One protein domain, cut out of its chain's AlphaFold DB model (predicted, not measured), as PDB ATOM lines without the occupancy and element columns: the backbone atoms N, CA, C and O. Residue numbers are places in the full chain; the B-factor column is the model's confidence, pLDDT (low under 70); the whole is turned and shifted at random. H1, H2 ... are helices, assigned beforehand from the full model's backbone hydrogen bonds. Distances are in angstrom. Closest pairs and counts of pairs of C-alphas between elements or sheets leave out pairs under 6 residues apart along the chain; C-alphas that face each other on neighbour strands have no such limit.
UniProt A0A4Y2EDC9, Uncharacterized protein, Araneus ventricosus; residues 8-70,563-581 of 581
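Overview. This is residues 8 to 70 and 563 to 581 of the 581 residues of an uncharacterized protein of Araneus ventricosus (UniProt A0A4Y2EDC9). A long helix, H1, stretches away from a small body of helices as an arm, with residues 8 to 24 sticking out. In the body H3 and H5 run side by side. The 82 printed residues have five named helices, H1 to H5 in order, and no named strand: all helix, loose, radius of gyration of the C-alphas 14.7 A, spans 54 by 30 by 24 A.

Along the chain. H1, residues 10 to 34, 36.4 A, begins at C-alpha 10 (5.581, 7.010, -43.258). H2 is residues 42 to 49, H3 53 to 62, H4 67 to 70. H5, residues 564 to 578, 21.0 A, ends at C-alpha 578 (-7.543, 1.500, -20.310).

Arrangement. H1 and H5 only just touch, with 3 pairs of C-alphas within 8 A, closest Asn 30 and Met 570, 6.6 A. H3 touches H5, closest C-alphas Ile 62 and Ser 569, 6.1 A, opposite ways at a shallow tilt of 18 degrees. H2 is near H3; H4 touches no helix. Every O i to N i+4 pair is within hydrogen-bond range in H2, H3 and H5, and 20 of 21 in H1; H4 is too short.

Size, cuts and confidence. Residues 71 to 562 are not printed; C-alphas 70 and 563 are 24.3 A apart. Low confidence, pLDDT under 70, includes residues 23 to 43.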
ATOM      1  N   PRO A   8       1.863   7.287 -48.742       53.94
ATOM      2  CA  PRO A   8       2.909   7.620 -47.786       53.94
ATOM      3  C   PRO A   8       3.103   6.473 -46.781       53.94
ATOM      4  O   PRO A   8       2.401   6.367 -45.776       53.94
ATOM      5  N   CYS A   9       4.116   5.631 -47.010       53.62
ATOM      6  CA  CYS A   9       4.536   4.560 -46.091       53.62
ATOM      7  C   CYS A   9       5.036   5.064 -44.719       53.62
ATOM      8  O   CYS A   9       5.318   4.261 -43.833       53.62
ATOM      9  N   VAL A  10       5.126   6.381 -44.512       54.62
ATOM     10  CA  VAL A  10       5.581   7.010 -43.258       54.62
ATOM     11  C   VAL A  10       4.566   6.824 -42.112       54.62
ATOM     12  O   VAL A  10       4.944   6.831 -40.948       54.62
ATOM     13  N   SER A  11       3.292   6.557 -42.417       68.38
ATOM     14  CA  SER A  11       2.212   6.463 -41.417       68.38
ATOM     15  C   SER A  11       2.287   5.223 -40.508       68.38
ATOM     16  O   SER A  11       1.991   5.302 -39.315       68.38
ATOM     17  N   ILE A  12       2.700   4.067 -41.038       71.25
ATOM     18  CA  ILE A  12       2.606   2.794 -40.299       71.25
ATOM     19  C   ILE A  12       3.778   2.628 -39.329       71.25
ATOM     20  O   ILE A  12       3.570   2.246 -38.179       71.25
ATOM     21  N   ALA A  13       4.996   2.957 -39.764       70.19
ATOM     22  CA  ALA A  13       6.183   2.870 -38.916       70.19
ATOM     23  C   ALA A  13       6.099   3.837 -37.728       70.19
ATOM     24  O   ALA A  13       6.458   3.471 -36.614       70.19
ATOM     25  N   ASP A  14       5.562   5.038 -37.946       71.25
ATOM     26  CA  ASP A  14       5.413   6.042 -36.897       71.25
ATOM     27  C   ASP A  14       4.310   5.661 -35.890       71.25
ATOM     28  O   ASP A  14       4.505   5.747 -34.678       71.25
ATOM     29  N   LYS A  15       3.182   5.103 -36.360       70.50
ATOM     30  CA  LYS A  15       2.164   4.510 -35.472       70.50
ATOM     31  C   LYS A  15       2.716   3.339 -34.657       70.50
ATOM     32  O   LYS A  15       2.457   3.255 -33.458       70.50
ATOM     33  N   PHE A  16       3.492   2.457 -35.285       75.62
ATOM     34  CA  PHE A  16       4.116   1.330 -34.595       75.62
ATOM     35  C   PHE A  16       5.116   1.807 -33.539       75.62
ATOM     36  O   PHE A  16       5.084   1.328 -32.410       75.62
ATOM     37  N   LEU A  17       5.955   2.791 -33.871       74.31
ATOM     38  CA  LEU A  17       6.952   3.339 -32.959       74.31
ATOM     39  C   LEU A  17       6.294   4.032 -31.757       74.31
ATOM     40  O   LEU A  17       6.692   3.780 -30.622       74.31
ATOM     41  N   ARG A  18       5.233   4.824 -31.969       71.88
ATOM     42  CA  ARG A  18       4.460   5.439 -30.874       71.88
ATOM     43  C   ARG A  18       3.814   4.396 -29.966       71.88
ATOM     44  O   ARG A  18       3.902   4.522 -28.747       71.88
ATOM     45  N   ASN A  19       3.216   3.350 -30.538       66.69
ATOM     46  CA  ASN A  19       2.621   2.265 -29.757       66.69
ATOM     47  C   ASN A  19       3.685   1.469 -28.989       66.69
ATOM     48  O   ASN A  19       3.483   1.160 -27.819       66.69
ATOM     49  N   PHE A  20       4.841   1.202 -29.600       73.25
ATOM     50  CA  PHE A  20       5.960   0.528 -28.947       73.25
ATOM     51  C   PHE A  20       6.510   1.345 -27.772       73.25
ATOM     52  O   PHE A  20       6.646   0.809 -26.675       73.25
ATOM     53  N   TYR A  21       6.759   2.646 -27.956       68.88
ATOM     54  CA  TYR A  21       7.203   3.523 -26.869       68.88
ATOM     55  C   TYR A  21       6.162   3.639 -25.758       68.88
ATOM     56  O   TYR A  21       6.532   3.639 -24.584       68.88
ATOM     57  N   ARG A  22       4.868   3.685 -26.100       71.38
ATOM     58  CA  ARG A  22       3.783   3.692 -25.113       71.38
ATOM     59  C   ARG A  22       3.789   2.403 -24.289       71.38
ATOM     60  O   ARG A  22       3.844   2.481 -23.066       71.38
ATOM     61  N   SER A  23       3.840   1.238 -24.931       65.19
ATOM     62  CA  SER A  23       3.886  -0.062 -24.248       65.19
ATOM     63  C   SER A  23       5.163  -0.265 -23.430       65.19
ATOM     64  O   SER A  23       5.095  -0.738 -22.300       65.19
ATOM     65  N   TYR A  24       6.325   0.135 -23.952       65.75
ATOM     66  CA  TYR A  24       7.605   0.056 -23.241       65.75
ATOM     67  C   TYR A  24       7.624   0.955 -21.999       65.75
ATOM     68  O   TYR A  24       8.073   0.536 -20.932       65.75
ATOM     69  N   ARG A  25       7.070   2.171 -22.107       68.31
ATOM     70  CA  ARG A  25       6.920   3.091 -20.976       68.31
ATOM     71  C   ARG A  25       5.997   2.503 -19.912       68.31
ATOM     72  O   ARG A  25       6.375   2.515 -18.746       68.31
ATOM     73  N   MET A  26       4.857   1.927 -20.310       67.00
ATOM     74  CA  MET A  26       3.926   1.228 -19.408       67.00
ATOM     75  C   MET A  26       4.555   0.001 -18.738       67.00
ATOM     76  O   MET A  26       4.326  -0.245 -17.558       67.00
ATOM     77  N   PHE A  27       5.396  -0.745 -19.452       66.12
ATOM     78  CA  PHE A  27       6.120  -1.882 -18.888       66.12
ATOM     79  C   PHE A  27       7.150  -1.443 -17.836       66.12
ATOM     80  O   PHE A  27       7.169  -1.985 -16.733       66.12
ATOM     81  N   HIS A  28       7.960  -0.421 -18.135       63.22
ATOM     82  CA  HIS A  28       8.911   0.131 -17.165       63.22
ATOM     83  C   HIS A  28       8.204   0.719 -15.940       63.22
ATOM     84  O   HIS A  28       8.645   0.498 -14.811       63.22
ATOM     85  N   LEU A  29       7.076   1.393 -16.161       64.06
ATOM     86  CA  LEU A  29       6.160   1.852 -15.123       64.06
ATOM     87  C   LEU A  29       5.715   0.714 -14.216       64.06
ATOM     88  O   LEU A  29       5.941   0.784 -13.016       64.06
ATOM     89  N   ASN A  30       5.169  -0.358 -14.785       63.00
ATOM     90  CA  ASN A  30       4.689  -1.507 -14.024       63.00
ATOM     91  C   ASN A  30       5.822  -2.206 -13.266       63.00
ATOM     92  O   ASN A  30       5.656  -2.540 -12.097       63.00
ATOM     93  N   SER A  31       6.998  -2.364 -13.883       57.19
ATOM     94  CA  SER A  31       8.164  -2.940 -13.204       57.19
ATOM     95  C   SER A  31       8.625  -2.085 -12.016       57.19
ATOM     96  O   SER A  31       8.946  -2.624 -10.962       57.19
ATOM     97  N   SER A  32       8.564  -0.755 -12.148       57.94
ATOM     98  CA  SER A  32       8.943   0.181 -11.084       57.94
ATOM     99  C   SER A  32       7.866   0.254  -9.992       57.94
ATOM    100  O   SER A  32       8.197   0.246  -8.809       57.94
ATOM    101  N   LEU A  33       6.578   0.229 -10.365       60.50
ATOM    102  CA  LEU A  33       5.427   0.167  -9.450       60.50
ATOM    103  C   LEU A  33       5.497  -1.080  -8.556       60.50
ATOM    104  O   LEU A  33       5.331  -0.979  -7.340       60.50
ATOM    105  N   LEU A  34       5.792  -2.238  -9.154       57.50
ATOM    106  CA  LEU A  34       5.860  -3.530  -8.466       57.50
ATOM    107  C   LEU A  34       7.141  -3.720  -7.643       57.50
ATOM    108  O   LEU A  34       7.136  -4.513  -6.706       57.50
ATOM    109  N   SER A  35       8.227  -3.009  -7.968       51.88
ATOM    110  CA  SER A  35       9.522  -3.171  -7.289       51.88
ATOM    111  C   SER A  35       9.558  -2.638  -5.854       51.88
ATOM    112  O   SER A  35      10.500  -2.939  -5.127       51.88
ATOM    113  N   GLY A  36       8.551  -1.869  -5.419       50.22
ATOM    114  CA  GLY A  36       8.427  -1.428  -4.023       50.22
ATOM    115  C   GLY A  36       9.509  -0.453  -3.534       50.22
ATOM    116  O   GLY A  36       9.374   0.076  -2.435       50.22
ATOM    117  N   SER A  37      10.559  -0.201  -4.320       49.28
ATOM    118  CA  SER A  37      11.820   0.336  -3.801       49.28
ATOM    119  C   SER A  37      11.881   1.851  -3.678       49.28
ATOM    120  O   SER A  37      12.771   2.331  -2.993       49.28
ATOM    121  N   ASP A  38      10.930   2.596  -4.245       55.69
ATOM    122  CA  ASP A  38      10.836   4.037  -4.020       55.69
ATOM    123  C   ASP A  38       9.383   4.486  -3.792       55.69
ATOM    124  O   ASP A  38       8.459   4.047  -4.509       55.69
ATOM    125  N   PRO A  39       9.131   5.355  -2.789       52.44
ATOM    126  CA  PRO A  39       7.932   6.165  -2.789       52.44
ATOM    127  C   PRO A  39       8.014   7.016  -4.047       52.44
ATOM    128  O   PRO A  39       8.973   7.749  -4.277       52.44
ATOM    129  N   TRP A  40       7.023   6.845  -4.911       57.69
ATOM    130  CA  TRP A  40       6.899   7.665  -6.093       57.69
ATOM    131  C   TRP A  40       6.964   9.116  -5.648       57.69
ATOM    132  O   TRP A  40       6.180   9.522  -4.788       57.69
ATOM    133  N   ASP A  41       7.863   9.896  -6.245       61.59
ATOM    134  CA  ASP A  41       7.656  11.330  -6.251       61.59
ATOM    135  C   ASP A  41       6.312  11.518  -6.956       61.59
ATOM    136  O   ASP A  41       6.172  11.305  -8.164       61.59
ATOM    137  N   THR A  42       5.271  11.783  -6.173       62.62
ATOM    138  CA  THR A  42       3.901  11.942  -6.666       62.62
ATOM    139  C   THR A  42       3.853  13.027  -7.744       62.62
ATOM    140  O   THR A  42       3.017  12.970  -8.647       62.62
ATOM    141  N   ASN A  43       4.829  13.941  -7.735       64.12
ATOM    142  CA  ASN A  43       5.061  14.918  -8.787       64.12
ATOM    143  C   ASN A  43       5.541  14.294 -10.102       64.12
ATOM    144  O   ASN A  43       5.120  14.749 -11.160       64.12
ATOM    145  N   TYR A  44       6.366  13.242 -10.083       71.50
ATOM    146  CA  TYR A  44       6.776  12.528 -11.296       71.50
ATOM    147  C   TYR A  44       5.587  11.818 -11.952       71.50
ATOM    148  O   TYR A  44       5.392  11.939 -13.165       71.50
ATOM    149  N   ALA A  45       4.750  11.139 -11.155       69.88
ATOM    150  CA  ALA A  45       3.534  10.503 -11.659       69.88
ATOM    151  C   ALA A  45       2.576  11.533 -12.275       69.88
ATOM    152  O   ALA A  45       2.165  11.380 -13.425       69.88
ATOM    153  N   ARG A  46       2.297  12.635 -11.567       67.81
ATOM    154  CA  ARG A  46       1.447  13.717 -12.088       67.81
ATOM    155  C   ARG A  46       2.026  14.344 -13.355       67.81
ATOM    156  O   ARG A  46       1.348  14.425 -14.375       67.81
ATOM    157  N   LYS A  47       3.293  14.767 -13.310       72.00
ATOM    158  CA  LYS A  47       3.923  15.569 -14.369       72.00
ATOM    159  C   LYS A  47       4.122  14.788 -15.659       72.00
ATOM    160  O   LYS A  47       3.949  15.344 -16.740       72.00
ATOM    161  N   TYR A  48       4.510  13.520 -15.562       69.50
ATOM    162  CA  TYR A  48       4.932  12.761 -16.735       69.50
ATOM    163  C   TYR A  48       3.917  11.724 -17.194       69.50
ATOM    164  O   TYR A  48       3.944  11.362 -18.374       69.50
ATOM    165  N   LEU A  49       3.051  11.241 -16.304       73.75
ATOM    166  CA  LEU A  49       2.064  10.212 -16.631       73.75
ATOM    167  C   LEU A  49       0.652  10.766 -16.764       73.75
ATOM    168  O   LEU A  49      -0.210  10.030 -17.227       73.75
ATOM    169  N   GLN A  50       0.437  12.034 -16.391       82.50
ATOM    170  CA  GLN A  50      -0.879  12.679 -16.412       82.50
ATOM    171  C   GLN A  50      -1.931  11.885 -15.621       82.50
ATOM    172  O   GLN A  50      -3.111  11.913 -15.944       82.50
ATOM    173  N   ILE A  51      -1.489  11.167 -14.585       80.50
ATOM    174  CA  ILE A  51      -2.367  10.398 -13.705       80.50
ATOM    175  C   ILE A  51      -3.055  11.381 -12.761       80.50
ATOM    176  O   ILE A  51      -2.379  12.194 -12.119       80.50
ATOM    177  N   SER A  52      -4.383  11.316 -12.681       85.38
ATOM    178  CA  SER A  52      -5.160  12.146 -11.755       85.38
ATOM    179  C   SER A  52      -4.931  11.727 -10.297       85.38
ATOM    180  O   SER A  52      -4.478  10.618 -10.012       85.38
ATOM    181  N   GLU A  53      -5.240  12.610  -9.345       83.75
ATOM    182  CA  GLU A  53      -5.085  12.321  -7.909       83.75
ATOM    183  C   GLU A  53      -5.913  11.090  -7.492       83.75
ATOM    184  O   GLU A  53      -5.404  10.202  -6.809       83.75
ATOM    185  N   ASP A  54      -7.130  10.964  -8.026       86.75
ATOM    186  CA  ASP A  54      -8.024   9.826  -7.788       86.75
ATOM    187  C   ASP A  54      -7.470   8.512  -8.358       86.75
ATOM    188  O   ASP A  54      -7.610   7.443  -7.757       86.75
ATOM    189  N   GLN A  55      -6.828   8.557  -9.528       83.38
ATOM    190  CA  GLN A  55      -6.172   7.383 -10.107       83.38
ATOM    191  C   GLN A  55      -4.948   6.979  -9.301       83.38
ATOM    192  O   GLN A  55      -4.721   5.790  -9.078       83.38
ATOM    193  N   LEU A  56      -4.171   7.959  -8.847       86.00
ATOM    194  CA  LEU A  56      -3.017   7.714  -8.001       86.00
ATOM    195  C   LEU A  56      -3.448   7.088  -6.668       86.00
ATOM    196  O   LEU A  56      -2.809   6.146  -6.207       86.00
ATOM    197  N   GLU A  57      -4.565   7.533  -6.088       86.81
ATOM    198  CA  GLU A  57      -5.150   6.927  -4.889       86.81
ATOM    199  C   GLU A  57      -5.620   5.485  -5.142       86.81
ATOM    200  O   GLU A  57      -5.309   4.593  -4.350       86.81
ATOM    201  N   LYS A  58      -6.278   5.212  -6.278       86.94
ATOM    202  CA  LYS A  58      -6.653   3.841  -6.678       86.94
ATOM    203  C   LYS A  58      -5.429   2.941  -6.866       86.94
ATOM    204  O   LYS A  58      -5.422   1.820  -6.363       86.94
ATOM    205  N   ILE A  59      -4.387   3.426  -7.542       84.19
ATOM    206  CA  ILE A  59      -3.134   2.687  -7.756       84.19
ATOM    207  C   ILE A  59      -2.450   2.399  -6.415       84.19
ATOM    208  O   ILE A  59      -2.055   1.262  -6.165       84.19
ATOM    209  N   ASN A  60      -2.361   3.388  -5.524       84.56
ATOM    210  CA  ASN A  60      -1.774   3.206  -4.196       84.56
ATOM    211  C   ASN A  60      -2.567   2.197  -3.355       84.56
ATOM    212  O   ASN A  60      -1.964   1.352  -2.696       84.56
ATOM    213  N   LYS A  61      -3.902   2.211  -3.448       86.50
ATOM    214  CA  LYS A  61      -4.768   1.228  -2.785       86.50
ATOM    215  C   LYS A  61      -4.541  -0.195  -3.310       86.50
ATOM    216  O   LYS A  61      -4.437  -1.114  -2.504       86.50
ATOM    217  N   ILE A  62      -4.407  -0.378  -4.628       85.44
ATOM    218  CA  ILE A  62      -4.101  -1.682  -5.253       85.44
ATOM    219  C   ILE A  62      -2.715  -2.188  -4.836       85.44
ATOM    220  O   ILE A  62      -2.515  -3.384  -4.638       85.44
ATOM    221  N   LEU A  63      -1.755  -1.276  -4.693       81.00
ATOM    222  CA  LEU A  63      -0.399  -1.588  -4.245       81.00
ATOM    223  C   LEU A  63      -0.286  -1.758  -2.722       81.00
ATOM    224  O   LEU A  63       0.810  -2.026  -2.236       81.00
ATOM    225  N   GLY A  64      -1.379  -1.590  -1.971       81.50
ATOM    226  CA  GLY A  64      -1.380  -1.682  -0.510       81.50
ATOM    227  C   GLY A  64      -0.591  -0.572   0.191       81.50
ATOM    228  O   GLY A  64      -0.267  -0.718   1.365       81.50
ATOM    229  N   ARG A  65      -0.279   0.535  -0.498       76.31
ATOM    230  CA  ARG A  65       0.452   1.677   0.069       76.31
ATOM    231  C   ARG A  65      -0.544   2.629   0.725       76.31
ATOM    232  O   ARG A  65      -1.304   3.314   0.038       76.31
ATOM    233  N   SER A  66      -0.577   2.657   2.054       61.41
ATOM    234  CA  SER A  66      -1.416   3.588   2.813       61.41
ATOM    235  C   SER A  66      -0.782   4.989   2.863       61.41
ATOM    236  O   SER A  66       0.434   5.152   2.758       61.41
ATOM    237  N   LYS A  67      -1.618   6.026   3.021       57.22
ATOM    238  CA  LYS A  67      -1.205   7.448   3.079       57.22
ATOM    239  C   LYS A  67      -0.114   7.730   4.131       57.22
ATOM    240  O   LYS A  67       0.635   8.689   3.969       57.22
ATOM    241  N   THR A  68      -0.002   6.904   5.171       51.78
ATOM    242  CA  THR A  68       0.958   7.065   6.274       51.78
ATOM    243  C   THR A  68       2.411   6.791   5.871       51.78
ATOM    244  O   THR A  68       3.289   7.549   6.273       51.78
ATOM    245  N   GLU A  69       2.689   5.822   4.990       48.84
ATOM    246  CA  GLU A  69       4.077   5.508   4.587       48.84
ATOM    247  C   GLU A  69       4.719   6.585   3.695       48.84
ATOM    248  O   GLU A  69       5.942   6.742   3.666       48.84
ATOM    249  N   ILE A  70       3.905   7.349   2.961       50.97
ATOM    250  CA  ILE A  70       4.388   8.389   2.039       50.97
ATOM    251  C   ILE A  70       4.810   9.652   2.819       50.97
ATOM    252  O   ILE A  70       5.741  10.349   2.406       50.97
ATOM    253  N   SER A 563       4.868 -13.039  -8.777       91.75
ATOM    254  CA  SER A 563       3.841 -13.725  -7.997       91.75
ATOM    255  C   SER A 563       2.461 -13.524  -8.631       91.75
ATOM    256  O   SER A 563       2.197 -12.525  -9.307       91.75
ATOM    257  N   SER A 564       1.537 -14.454  -8.386       89.81
ATOM    258  CA  SER A 564       0.152 -14.326  -8.856       89.81
ATOM    259  C   SER A 564      -0.523 -13.045  -8.342       89.81
ATOM    260  O   SER A 564      -1.327 -12.449  -9.057       89.81
ATOM    261  N   ALA A 565      -0.156 -12.584  -7.140       86.81
ATOM    262  CA  ALA A 565      -0.603 -11.312  -6.582       86.81
ATOM    263  C   ALA A 565      -0.078 -10.114  -7.391       86.81
ATOM    264  O   ALA A 565      -0.865  -9.260  -7.784       86.81
ATOM    265  N   GLN A 566       1.216 -10.094  -7.732       87.06
ATOM    266  CA  GLN A 566       1.809  -9.032  -8.555       87.06
ATOM    267  C   GLN A 566       1.172  -8.958  -9.947       87.06
ATOM    268  O   GLN A 566       0.895  -7.868 -10.444       87.06
ATOM    269  N   ILE A 567       0.887 -10.111 -10.563       89.56
ATOM    270  CA  ILE A 567       0.210 -10.174 -11.866       89.56
ATOM    271  C   ILE A 567      -1.209  -9.599 -11.763       89.56
ATOM    272  O   ILE A 567      -1.604  -8.804 -12.617       89.56
ATOM    273  N   LYS A 568      -1.967  -9.946 -10.712       91.50
ATOM    274  CA  LYS A 568      -3.310  -9.391 -10.475       91.50
ATOM    275  C   LYS A 568      -3.273  -7.872 -10.299       91.50
ATOM    276  O   LYS A 568      -4.016  -7.183 -10.996       91.50
ATOM    277  N   SER A 569      -2.372  -7.355  -9.463       90.75
ATOM    278  CA  SER A 569      -2.199  -5.909  -9.270       90.75
ATOM    279  C   SER A 569      -1.828  -5.203 -10.576       90.75
ATOM    280  O   SER A 569      -2.380  -4.152 -10.887       90.75
ATOM    281  N   MET A 570      -0.950  -5.796 -11.393       91.44
ATOM    282  CA  MET A 570      -0.567  -5.223 -12.686       91.44
ATOM    283  C   MET A 570      -1.750  -5.141 -13.660       91.44
ATOM    284  O   MET A 570      -1.924  -4.125 -14.331       91.44
ATOM    285  N   ILE A 571      -2.586  -6.183 -13.721       91.62
ATOM    286  CA  ILE A 571      -3.801  -6.193 -14.551       91.62
ATOM    287  C   ILE A 571      -4.783  -5.114 -14.083       91.62
ATOM    288  O   ILE A 571      -5.369  -4.417 -14.908       91.62
ATOM    289  N   GLU A 572      -4.970  -4.964 -12.776       89.50
ATOM    290  CA  GLU A 572      -5.894  -3.981 -12.211       89.50
ATOM    291  C   GLU A 572      -5.435  -2.542 -12.479       89.50
ATOM    292  O   GLU A 572      -6.228  -1.711 -12.919       89.50
ATOM    293  N   ILE A 573      -4.131  -2.280 -12.354       90.38
ATOM    294  CA  ILE A 573      -3.518  -1.006 -12.746       90.38
ATOM    295  C   ILE A 573      -3.732  -0.746 -14.245       90.38
ATOM    296  O   ILE A 573      -4.157   0.343 -14.627       90.38
ATOM    297  N   MET A 574      -3.511  -1.741 -15.112       88.81
ATOM    298  CA  MET A 574      -3.747  -1.583 -16.552       88.81
ATOM    299  C   MET A 574      -5.212  -1.287 -16.890       88.81
ATOM    300  O   MET A 574      -5.466  -0.514 -17.810       88.81
ATOM    301  N   LYS A 575      -6.177  -1.842 -16.147       90.62
ATOM    302  CA  LYS A 575      -7.599  -1.514 -16.335       90.62
ATOM    303  C   LYS A 575      -7.892  -0.041 -16.064       90.62
ATOM    304  O   LYS A 575      -8.658   0.547 -16.818       90.62
ATOM    305  N   ILE A 576      -7.261   0.558 -15.050       88.69
ATOM    306  CA  ILE A 576      -7.403   1.995 -14.762       88.69
ATOM    307  C   ILE A 576      -6.923   2.818 -15.960       88.69
ATOM    308  O   ILE A 576      -7.637   3.703 -16.417       88.69
ATOM    309  N   PHE A 577      -5.767   2.471 -16.532       82.75
ATOM    310  CA  PHE A 577      -5.239   3.169 -17.708       82.75
ATOM    311  C   PHE A 577      -6.074   2.967 -18.983       82.75
ATOM    312  O   PHE A 577      -6.104   3.850 -19.836       82.75
ATOM    313  N   HIS A 578      -6.725   1.811 -19.136       80.00
ATOM    314  CA  HIS A 578      -7.543   1.500 -20.310       80.00
ATOM    315  C   HIS A 578      -8.968   2.054 -20.245       80.00
ATOM    316  O   HIS A 578      -9.556   2.257 -21.296       80.00
ATOM    317  N   ALA A 579      -9.528   2.296 -19.056       77.75
ATOM    318  CA  ALA A 579     -10.896   2.801 -18.915       77.75
ATOM    319  C   ALA A 579     -11.080   4.250 -19.415       77.75
ATOM    320  O   ALA A 579     -12.211   4.674 -19.632       77.75
ATOM    321  N   GLU A 580      -9.991   5.000 -19.596       60.72
ATOM    322  CA  GLU A 580     -10.010   6.412 -20.007       60.72
ATOM    323  C   GLU A 580      -9.409   6.670 -21.401       60.72
ATOM    324  O   GLU A 580      -9.361   7.817 -21.846       60.72
ATOM    325  N   CYS A 581      -8.948   5.623 -22.095       51.38
ATOM    326  CA  CYS A 581      -8.562   5.691 -23.511       51.38
ATOM    327  C   CYS A 581      -9.725   5.256 -24.394       51.38
ATOM    328  O   CYS A 581      -9.883   5.875 -25.471       51.38
TER     329      CYS A 581